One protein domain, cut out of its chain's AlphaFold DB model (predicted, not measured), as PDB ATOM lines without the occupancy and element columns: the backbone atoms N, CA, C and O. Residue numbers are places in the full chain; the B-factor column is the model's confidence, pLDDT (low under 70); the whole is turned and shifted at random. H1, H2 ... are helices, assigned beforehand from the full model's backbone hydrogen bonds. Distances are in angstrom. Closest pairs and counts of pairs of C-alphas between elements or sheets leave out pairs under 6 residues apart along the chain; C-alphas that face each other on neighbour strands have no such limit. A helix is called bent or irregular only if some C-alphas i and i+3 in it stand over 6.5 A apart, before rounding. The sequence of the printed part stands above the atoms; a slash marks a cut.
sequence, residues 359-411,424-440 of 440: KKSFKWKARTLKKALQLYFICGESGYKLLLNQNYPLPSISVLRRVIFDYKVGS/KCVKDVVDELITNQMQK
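Overview. This is residues 359 to 411 and 424 to 440 of the 440 residues of the protein "uncharacterized protein LOC108734046 isoform X1" of Agrilus planipennis (UniProt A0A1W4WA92). Two helical rods, H1a and H3, stand side by side and run opposite ways, and H2 crosses one side of this pair nearly at right angles. H1a is the first arm of the bent helix H1; its second arm, H1b, turns off at the end of H1a, on the side away from H3. The printed part has 70 residues with three named helices, in the order H1, H2, H3, and no named strand; the class is all helix. It is compact, with a radius of gyration of the C-alphas of 12.1 A, and the C-alphas span 34 by 29 by 18 A.

Arrangement. H1, residues 366 to 389, was assigned as one helix by its hydrogen bonds but is bent: C-alphas 378 and 381 are 9.2 A apart. Its arms are H1a, residues 366 to 378, and H1b, residues 381 to 389. They only just touch, with 3 pairs of C-alphas within 8 A, and only at the corner, where H1a takes part with residues 375 to 376 alone; the closest C-alphas, those of Tyr 376 and Tyr 384, are 5.6 A apart. The arms stand at a steep tilt of 56 degrees, opposite ways. H2, residues 397 to 410, only just touches H1a, with 3 pairs of C-alphas within 8 A, through residue 400 alone on its own side and residues 369 to 373 alone on the other. The closest C-alphas, those of Leu 373 and Leu 400, are 6.6 A apart, and the two lines are about perpendicular, at 75 degrees. H1b and H2 are close but not clearly touching, with the closest C-alphas, those of Lys 385 and Ile 397, 7.9 A apart. H3, residues 426 to 438, touches H1a with 9 pairs of C-alphas within 8 A, at a shallow tilt of 18 degrees, opposite ways; the closest C-alphas, those of Lys 370 and Ile 434, are 6.5 A apart. H2 and H3 are close but not clearly touching, about perpendicular at 77 degrees, with the closest C-alphas, those of Tyr 407 and Leu 433, 6.6 A apart. H1b and H3 are apart. In H1a, H1b and H2 every O i to N i+4 pair is within hydrogen-bond range; in H3, 8 of 9 are.

Along the chain. H1a begins at C-alpha 366, at (202.114, 154.368, 214.524), and is 18.4 A long from first to last C-alpha. H1b is 12.2 A long. H2 begins at C-alpha 397, at (203.696, 139.432, 216.782), and is 20.0 A long. H3 is 18.8 A long and ends at C-alpha 438, at (196.623, 158.584, 215.137).

Size, cuts and confidence. The two C-alphas farthest apart, those of Lys 359 and Lys 424, are 36.9 A apart. The link from H1 to H2 is short, with 7 residues. The link from H2 to H3 runs across the cut: residues 412 to 423 are not printed, and C-alphas 411 and 424 are 16.4 A apart. Mean pLDDT of the printed part is 86.4; 14 residues are under 70, namely 410 to 411, 424 to 427, 429, 433 to 434 and 436 to 440, the last being the chain's last residue.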
ATOM      1  N   LYS A 359     215.833 146.987 225.492       76.94
ATOM      2  CA  LYS A 359     214.764 147.502 226.368       76.94
ATOM      3  C   LYS A 359     213.578 146.537 226.398       76.94
ATOM      4  O   LYS A 359     213.065 146.142 225.344       76.94
ATOM      5  N   LYS A 360     213.137 146.186 227.613       78.25
ATOM      6  CA  LYS A 360     212.039 145.240 227.913       78.25
ATOM      7  C   LYS A 360     210.687 145.695 227.344       78.25
ATOM      8  O   LYS A 360     209.847 144.868 227.000       78.25
ATOM      9  N   SER A 361     210.497 147.005 227.198       86.31
ATOM     10  CA  SER A 361     209.329 147.622 226.571       86.31
ATOM     11  C   SER A 361     209.775 148.694 225.581       86.31
ATOM     12  O   SER A 361     210.349 149.707 225.978       86.31
ATOM     13  N   PHE A 362     209.502 148.481 224.295       93.06
ATOM     14  CA  PHE A 362     209.788 149.457 223.249       93.06
ATOM     15  C   PHE A 362     208.484 150.065 222.728       93.06
ATOM     16  O   PHE A 362     207.584 149.336 222.303       93.06
ATOM     17  N   LYS A 363     208.369 151.398 222.773       94.50
ATOM     18  CA  LYS A 363     207.208 152.125 222.245       94.50
ATOM     19  C   LYS A 363     207.408 152.382 220.751       94.50
ATOM     20  O   LYS A 363     208.238 153.207 220.365       94.50
ATOM     21  N   TRP A 364     206.645 151.660 219.937       96.38
ATOM     22  CA  TRP A 364     206.640 151.784 218.480       96.38
ATOM     23  C   TRP A 364     205.809 152.984 218.029       96.38
ATOM     24  O   TRP A 364     204.757 153.270 218.604       96.38
ATOM     25  N   LYS A 365     206.265 153.677 216.984       96.31
ATOM     26  CA  LYS A 365     205.487 154.727 216.320       96.31
ATOM     27  C   LYS A 365     204.375 154.101 215.475       96.31
ATOM     28  O   LYS A 365     204.552 153.026 214.899       96.31
ATOM     29  N   ALA A 366     203.257 154.814 215.328       95.25
ATOM     30  CA  ALA A 366     202.114 154.368 214.524       95.25
ATOM     31  C   ALA A 366     202.507 154.023 213.074       95.25
ATOM     32  O   ALA A 366     202.062 153.017 212.531       95.25
ATOM     33  N   ARG A 367     203.420 154.799 212.470       95.44
ATOM     34  CA  ARG A 367     203.933 154.548 211.111       95.44
ATOM     35  C   ARG A 367     204.680 153.215 210.985       95.44
ATOM     36  O   ARG A 367     204.547 152.525 209.976       95.44
ATOM     37  N   THR A 368     205.424 152.830 212.016       97.56
ATOM     38  CA  THR A 368     206.151 151.556 212.062       97.56
ATOM     39  C   THR A 368     205.192 150.395 212.284       97.56
ATOM     40  O   THR A 368     205.287 149.384 211.591       97.56
ATOM     41  N   LEU A 369     204.203 150.565 213.171       96.94
ATOM     42  CA  LEU A 369     203.120 149.594 213.357       96.94
ATOM     43  C   LEU A 369     202.313 149.383 212.065       96.94
ATOM     44  O   LEU A 369     202.035 148.238 211.721       96.94
ATOM     45  N   LYS A 370     202.021 150.452 211.309       95.56
ATOM     46  CA  LYS A 370     201.387 150.394 209.980       95.56
ATOM     47  C   LYS A 370     202.144 149.474 209.033       95.56
ATOM     48  O   LYS A 370     201.592 148.484 208.562       95.56
ATOM     49  N   LYS A 371     203.415 149.796 208.774       96.75
ATOM     50  CA  LYS A 371     204.271 149.030 207.857       96.75
ATOM     51  C   LYS A 371     204.412 147.579 208.314       96.75
ATOM     52  O   LYS A 371     204.336 146.663 207.503       96.75
ATOM     53  N   ALA A 372     204.558 147.365 209.620       97.44
ATOM     54  CA  ALA A 372     204.654 146.038 210.208       97.44
ATOM     55  C   ALA A 372     203.370 145.211 210.040       97.44
ATOM     56  O   ALA A 372     203.466 144.029 209.725       97.44
ATOM     57  N   LEU A 373     202.186 145.810 210.206       96.88
ATOM     58  CA  LEU A 373     200.905 145.144 209.951       96.88
ATOM     59  C   LEU A 373     200.731 144.807 208.469       96.88
ATOM     60  O   LEU A 373     200.346 143.686 208.155       96.88
ATOM     61  N   GLN A 374     201.062 145.732 207.561       96.56
ATOM     62  CA  GLN A 374     201.035 145.470 206.114       96.56
ATOM     63  C   GLN A 374     201.927 144.277 205.760       96.56
ATOM     64  O   GLN A 374     201.479 143.337 205.111       96.56
ATOM     65  N   LEU A 375     203.164 144.284 206.259       97.31
ATOM     66  CA  LEU A 375     204.119 143.204 206.047       97.31
ATOM     67  C   LEU A 375     203.625 141.876 206.640       97.31
ATOM     68  O   LEU A 375     203.739 140.835 206.003       97.31
ATOM     69  N   TYR A 376     203.023 141.914 207.831       97.50
ATOM     70  CA  TYR A 376     202.423 140.745 208.478       97.50
ATOM     71  C   TYR A 376     201.264 140.153 207.664       97.50
ATOM     72  O   TYR A 376     201.167 138.934 207.547       97.50
ATOM     73  N   PHE A 377     200.399 140.986 207.077       95.94
ATOM     74  CA  PHE A 377     199.294 140.503 206.247       95.94
ATOM     75  C   PHE A 377     199.752 139.969 204.885       95.94
ATOM     76  O   PHE A 377     199.181 138.990 204.416       95.94
ATOM     77  N   ILE A 378     200.777 140.571 204.274       96.94
ATOM     78  CA  ILE A 378     201.325 140.122 202.982       96.94
ATOM     79  C   ILE A 378     202.084 138.800 203.141       96.94
ATOM     80  O   ILE A 378     201.850 137.856 202.393       96.94
ATOM     81  N   CYS A 379     202.995 138.720 204.112       96.88
ATOM     82  CA  CYS A 379     203.884 137.567 204.277       96.88
ATOM     83  C   CYS A 379     203.288 136.450 205.152       96.88
ATOM     84  O   CYS A 379     203.861 135.362 205.240       96.88
ATOM     85  N   GLY A 380     202.181 136.720 205.847       96.88
ATOM     86  CA  GLY A 380     201.618 135.834 206.860       96.88
ATOM     87  C   GLY A 380     202.479 135.727 208.126       96.88
ATOM     88  O   GLY A 380     203.557 136.312 208.255       96.88
ATOM     89  N   GLU A 381     202.004 134.941 209.098       98.00
ATOM     90  CA  GLU A 381     202.682 134.797 210.393       98.00
ATOM     91  C   GLU A 381     204.056 134.116 210.267       98.00
ATOM     92  O   GLU A 381     204.996 134.506 210.958       98.00
ATOM     93  N   SER A 382     204.194 133.111 209.397       98.12
ATOM     94  CA  SER A 382     205.453 132.384 209.181       98.12
ATOM     95  C   SER A 382     206.530 133.270 208.553       98.12
ATOM     96  O   SER A 382     207.640 133.331 209.083       98.12
ATOM     97  N   GLY A 383     206.201 134.005 207.485       98.31
ATOM     98  CA  GLY A 383     207.131 134.931 206.836       98.31
ATOM     99  C   GLY A 383     207.543 136.072 207.764       98.31
ATOM    100  O   GLY A 383     208.722 136.399 207.874       98.31
ATOM    101  N   TYR A 384     206.599 136.612 208.537       98.31
ATOM    102  CA  TYR A 384     206.913 137.641 209.524       98.31
ATOM    103  C   TYR A 384     207.826 137.128 210.653       98.31
ATOM    104  O   TYR A 384     208.745 137.830 211.073       98.31
ATOM    105  N   LYS A 385     207.628 135.886 211.131       98.31
ATOM    106  CA  LYS A 385     208.545 135.245 212.096       98.31
ATOM    107  C   LYS A 385     209.951 135.091 211.535       98.31
ATOM    108  O   LYS A 385     210.903 135.307 212.274       98.31
ATOM    109  N   LEU A 386     210.083 134.733 210.257       98.50
ATOM    110  CA  LEU A 386     211.389 134.608 209.615       98.50
ATOM    111  C   LEU A 386     212.153 135.940 209.656       98.50
ATOM    112  O   LEU A 386     213.308 135.955 210.068       98.50
ATOM    113  N   LEU A 387     211.487 137.055 209.339       98.19
ATOM    114  CA  LEU A 387     212.085 138.393 209.421       98.19
ATOM    115  C   LEU A 387     212.499 138.761 210.855       98.19
ATOM    116  O   LEU A 387     213.586 139.286 211.075       98.19
ATOM    117  N   LEU A 388     211.668 138.446 211.852       97.00
ATOM    118  CA  LEU A 388     212.035 138.655 213.256       97.00
ATOM    119  C   LEU A 388     213.248 137.810 213.669       97.00
ATOM    120  O   LEU A 388     214.123 138.307 214.373       97.00
ATOM    121  N   ASN A 389     213.327 136.559 213.209       97.31
ATOM    122  CA  ASN A 389     214.455 135.665 213.485       97.31
ATOM    123  C   ASN A 389     215.753 136.125 212.802       97.31
ATOM    124  O   ASN A 389     216.837 135.836 213.297       97.31
ATOM    125  N   GLN A 390     215.648 136.867 211.698       97.50
ATOM    126  CA  GLN A 390     216.765 137.551 211.038       97.50
ATOM    127  C   GLN A 390     217.144 138.881 211.721       97.50
ATOM    128  O   GLN A 390     217.939 139.645 211.183       97.50
ATOM    129  N   ASN A 391     216.599 139.162 212.910       95.38
ATOM    130  CA  ASN A 391     216.847 140.369 213.701       95.38
ATOM    131  C   ASN A 391     216.418 141.683 213.024       95.38
ATOM    132  O   ASN A 391     216.950 142.747 213.348       95.38
ATOM    133  N   TYR A 392     215.423 141.655 212.130       97.19
ATOM    134  CA  TYR A 392     214.845 142.904 211.628       97.19
ATOM    135  C   TYR A 392     214.202 143.704 212.778       97.19
ATOM    136  O   TYR A 392     213.493 143.121 213.607       97.19
ATOM    137  N   PRO A 393     214.381 145.043 212.834       96.69
ATOM    138  CA  PRO A 393     213.854 145.897 213.899       96.69
ATOM    139  C   PRO A 393     212.346 146.124 213.726       96.69
ATOM    140  O   PRO A 393     211.881 147.206 213.360       96.69
ATOM    141  N   LEU A 394     211.569 145.071 213.963       97.31
ATOM    142  CA  LEU A 394     210.125 145.026 213.789       97.31
ATOM    143  C   LEU A 394     209.412 144.757 215.129       97.31
ATOM    144  O   LEU A 394     209.985 144.144 216.037       97.31
ATOM    145  N   PRO A 395     208.149 145.195 215.282       97.06
ATOM    146  CA  PRO A 395     207.337 144.847 216.440       97.06
ATOM    147  C   PRO A 395     207.155 143.333 216.568       97.06
ATOM    148  O   PRO A 395     206.972 142.622 215.585       97.06
ATOM    149  N   SER A 396     207.111 142.826 217.801       96.62
ATOM    150  CA  SER A 396     206.754 141.420 218.007       96.62
ATOM    151  C   SER A 396     205.318 141.133 217.546       96.62
ATOM    152  O   SER A 396     204.435 141.990 217.623       96.62
ATOM    153  N   ILE A 397     205.045 139.882 217.172       97.44
ATOM    154  CA  ILE A 397     203.696 139.432 216.782       97.44
ATOM    155  C   ILE A 397     202.674 139.692 217.894       97.44
ATOM    156  O   ILE A 397     201.536 140.062 217.618       97.44
ATOM    157  N   SER A 398     203.075 139.561 219.161       96.50
ATOM    158  CA  SER A 398     202.221 139.883 220.307       96.50
ATOM    159  C   SER A 398     201.800 141.354 220.327       96.50
ATOM    160  O   SER A 398     200.659 141.647 220.672       96.50
ATOM    161  N   VAL A 399     202.690 142.273 219.935       96.25
ATOM    162  CA  VAL A 399     202.366 143.703 219.804       96.25
ATOM    163  C   VAL A 399     201.375 143.910 218.663       96.25
ATOM    164  O   VAL A 399     200.352 144.554 218.873       96.25
ATOM    165  N   LEU A 400     201.610 143.302 217.497       96.81
ATOM    166  CA  LEU A 400     200.685 143.405 216.362       96.81
ATOM    167  C   LEU A 400     199.288 142.870 216.704       96.81
ATOM    168  O   LEU A 400     198.288 143.520 216.417       96.81
ATOM    169  N   ARG A 401     199.207 141.717 217.380       95.94
ATOM    170  CA  ARG A 401     197.934 141.128 217.820       95.94
ATOM    171  C   ARG A 401     197.182 142.025 218.800       95.94
ATOM    172  O   ARG A 401     195.964 142.110 218.687       95.94
ATOM    173  N   ARG A 402     197.880 142.695 219.728       95.00
ATOM    174  CA  ARG A 402     197.256 143.685 220.624       95.00
ATOM    175  C   ARG A 402     196.688 144.856 219.835       95.00
ATOM    176  O   ARG A 402     195.515 145.139 219.992       95.00
ATOM    177  N   VAL A 403     197.456 145.435 218.911       93.81
ATOM    178  CA  VAL A 403     196.981 146.543 218.061       93.81
ATOM    179  C   VAL A 403     195.731 146.145 217.263       93.81
ATOM    180  O   VAL A 403     194.761 146.897 217.213       93.81
ATOM    181  N   ILE A 404     195.709 144.934 216.694       93.19
ATOM    182  CA  ILE A 404     194.535 144.394 215.988       93.19
ATOM    183  C   ILE A 404     193.343 144.204 216.941       93.19
ATOM    184  O   ILE A 404     192.197 144.428 216.553       93.19
ATOM    185  N   PHE A 405     193.585 143.755 218.175       91.88
ATOM    186  CA  PHE A 405     192.535 143.535 219.169       91.88
ATOM    187  C   PHE A 405     191.952 144.849 219.697       91.88
ATOM    188  O   PHE A 405     190.733 145.003 219.711       91.88
ATOM    189  N   ASP A 406     192.803 145.807 220.060       87.62
ATOM    190  CA  ASP A 406     192.409 147.120 220.576       87.62
ATOM    191  C   ASP A 406     191.526 147.866 219.566       87.62
ATOM    192  O   ASP A 406     190.574 148.552 219.942       87.62
ATOM    193  N   TYR A 407     191.767 147.656 218.269       78.44
ATOM    194  CA  TYR A 407     190.896 148.155 217.210       78.44
ATOM    195  C   TYR A 407     189.493 147.535 217.230       78.44
ATOM    196  O   TYR A 407     188.498 148.253 217.131       78.44
ATOM    197  N   LYS A 408     189.389 146.210 217.400       77.69
ATOM    198  CA  LYS A 408     188.087 145.522 217.462       77.69
ATOM    199  C   LYS A 408     187.246 146.000 218.643       77.69
ATOM    200  O   LYS A 408     186.030 146.088 218.521       77.69
ATOM    201  N   VAL A 409     187.889 146.308 219.769       74.69
ATOM    202  CA  VAL A 409     187.210 146.782 220.983       74.69
ATOM    203  C   VAL A 409     186.786 148.248 220.854       74.69
ATOM    204  O   VAL A 409     185.689 148.606 221.274       74.69
ATOM    205  N   GLY A 410     187.609 149.092 220.225       61.03
ATOM    206  CA  GLY A 410     187.318 150.516 220.045       61.03
ATOM    207  C   GLY A 410     186.151 150.828 219.100       61.03
ATOM    208  O   GLY A 410     185.615 151.929 219.165       61.03
ATOM    209  N   SER A 411     185.735 149.877 218.258       61.88
ATOM    210  CA  SER A 411     184.651 150.076 217.288       61.88
ATOM    211  C   SER A 411     183.249 150.143 217.910       61.88
ATOM    212  O   SER A 411     182.311 150.443 217.180       61.88
ATOM    213  N   LYS A 424     186.531 144.103 201.922       53.22
ATOM    214  CA  LYS A 424     187.340 145.309 201.818       53.22
ATOM    215  C   LYS A 424     188.775 144.844 201.604       53.22
ATOM    216  O   LYS A 424     189.213 143.871 202.232       53.22
ATOM    217  N   CYS A 425     189.496 145.505 200.704       61.72
ATOM    218  CA  CYS A 425     190.890 145.180 200.458       61.72
ATOM    219  C   CYS A 425     191.640 145.250 201.796       61.72
ATOM    220  O   CYS A 425     191.383 146.133 202.615       61.72
ATOM    221  N   VAL A 426     192.581 144.330 202.035       62.50
ATOM    222  CA  VAL A 426     193.445 144.349 203.233       62.50
ATOM    223  C   VAL A 426     194.059 145.738 203.437       62.50
ATOM    224  O   VAL A 426     194.235 146.178 204.569       62.50
ATOM    225  N   LYS A 427     194.321 146.455 202.339       67.81
ATOM    226  CA  LYS A 427     194.784 147.842 202.332       67.81
ATOM    227  C   LYS A 427     193.811 148.797 203.031       67.81
ATOM    228  O   LYS A 427     194.249 149.532 203.906       67.81
ATOM    229  N   ASP A 428     192.517 148.717 202.729       75.25
ATOM    230  CA  ASP A 428     191.483 149.586 203.304       75.25
ATOM    231  C   ASP A 428     191.300 149.301 204.795       75.25
ATOM    232  O   ASP A 428     191.241 150.221 205.604       75.25
ATOM    233  N   VAL A 429     191.298 148.018 205.174       69.12
ATOM    234  CA  VAL A 429     191.210 147.602 206.582       69.12
ATOM    235  C   VAL A 429     192.410 148.123 207.366       69.12
ATOM    236  O   VAL A 429     192.253 148.611 208.482       69.12
ATOM    237  N   VAL A 430     193.608 148.040 206.783       71.81
ATOM    238  CA  VAL A 430     194.835 148.543 207.401       71.81
ATOM    239  C   VAL A 430     194.826 150.072 207.485       71.81
ATOM    240  O   VAL A 430     195.136 150.613 208.541       71.81
ATOM    241  N   ASP A 431     194.447 150.782 206.426       73.62
ATOM    242  CA  ASP A 431     194.410 152.248 206.422       73.62
ATOM    243  C   ASP A 431     193.366 152.803 207.414       73.62
ATOM    244  O   ASP A 431     193.666 153.749 208.151       73.62
ATOM    245  N   GLU A 432     192.204 152.154 207.544       76.00
ATOM    246  CA  GLU A 432     191.175 152.456 208.554       76.00
ATOM    247  C   GLU A 432     191.682 152.168 209.986       76.00
ATOM    248  O   GLU A 432     191.553 153.006 210.885       76.00
ATOM    249  N   LEU A 433     192.379 151.034 210.178       66.50
ATOM    250  CA  LEU A 433     193.051 150.639 211.432       66.50
ATOM    251  C   LEU A 433     194.001 151.711 211.973       66.50
ATOM    252  O   LEU A 433     194.134 151.881 213.186       66.50
ATOM    253  N   ILE A 434     194.691 152.411 211.080       64.06
ATOM    254  CA  ILE A 434     195.783 153.311 211.447       64.06
ATOM    255  C   ILE A 434     195.297 154.738 211.634       64.06
ATOM    256  O   ILE A 434     195.758 155.415 212.551       64.06
ATOM    257  N   THR A 435     194.353 155.181 210.806       73.56
ATOM    258  CA  THR A 435     193.790 156.533 210.901       73.56
ATOM    259  C   THR A 435     193.151 156.755 212.279       73.56
ATOM    260  O   THR A 435     193.418 157.764 212.928       73.56
ATOM    261  N   ASN A 436     192.455 155.742 212.807       67.12
ATOM    262  CA  ASN A 436     191.818 155.789 214.128       67.12
ATOM    263  C   ASN A 436     192.804 155.719 215.315       67.12
ATOM    264  O   ASN A 436     192.460 156.119 216.426       67.12
ATOM    265  N   GLN A 437     194.028 155.215 215.111       62.38
ATOM    266  CA  GLN A 437     195.085 155.180 216.135       62.38
ATOM    267  C   GLN A 437     195.900 156.477 216.194       62.38
ATOM    268  O   GLN A 437     196.522 156.735 217.213       62.38
ATOM    269  N   MET A 438     195.928 157.285 215.126       57.66
ATOM    270  CA  MET A 438     196.623 158.584 215.137       57.66
ATOM    271  C   MET A 438     195.765 159.727 215.694       57.66
ATOM    272  O   MET A 438     196.300 160.790 215.990       57.66
ATOM    273  N   GLN A 439     194.452 159.519 215.826       61.94
ATOM    274  CA  GLN A 439     193.513 160.486 216.409       61.94
ATOM    275  C   GLN A 439     193.384 160.371 217.940       61.94
ATOM    276  O   GLN A 439     192.723 161.205 218.554       61.94
ATOM    277  N   LYS A 440     193.994 159.348 218.547       53.19
ATOM    278  CA  LYS A 440     194.090 159.143 219.999       53.19
ATOM    279  C   LYS A 440     195.528 159.355 220.446       53.19
ATOM    280  O   LYS A 440     195.707 159.841 221.582       53.19
TER     281      LYS A 440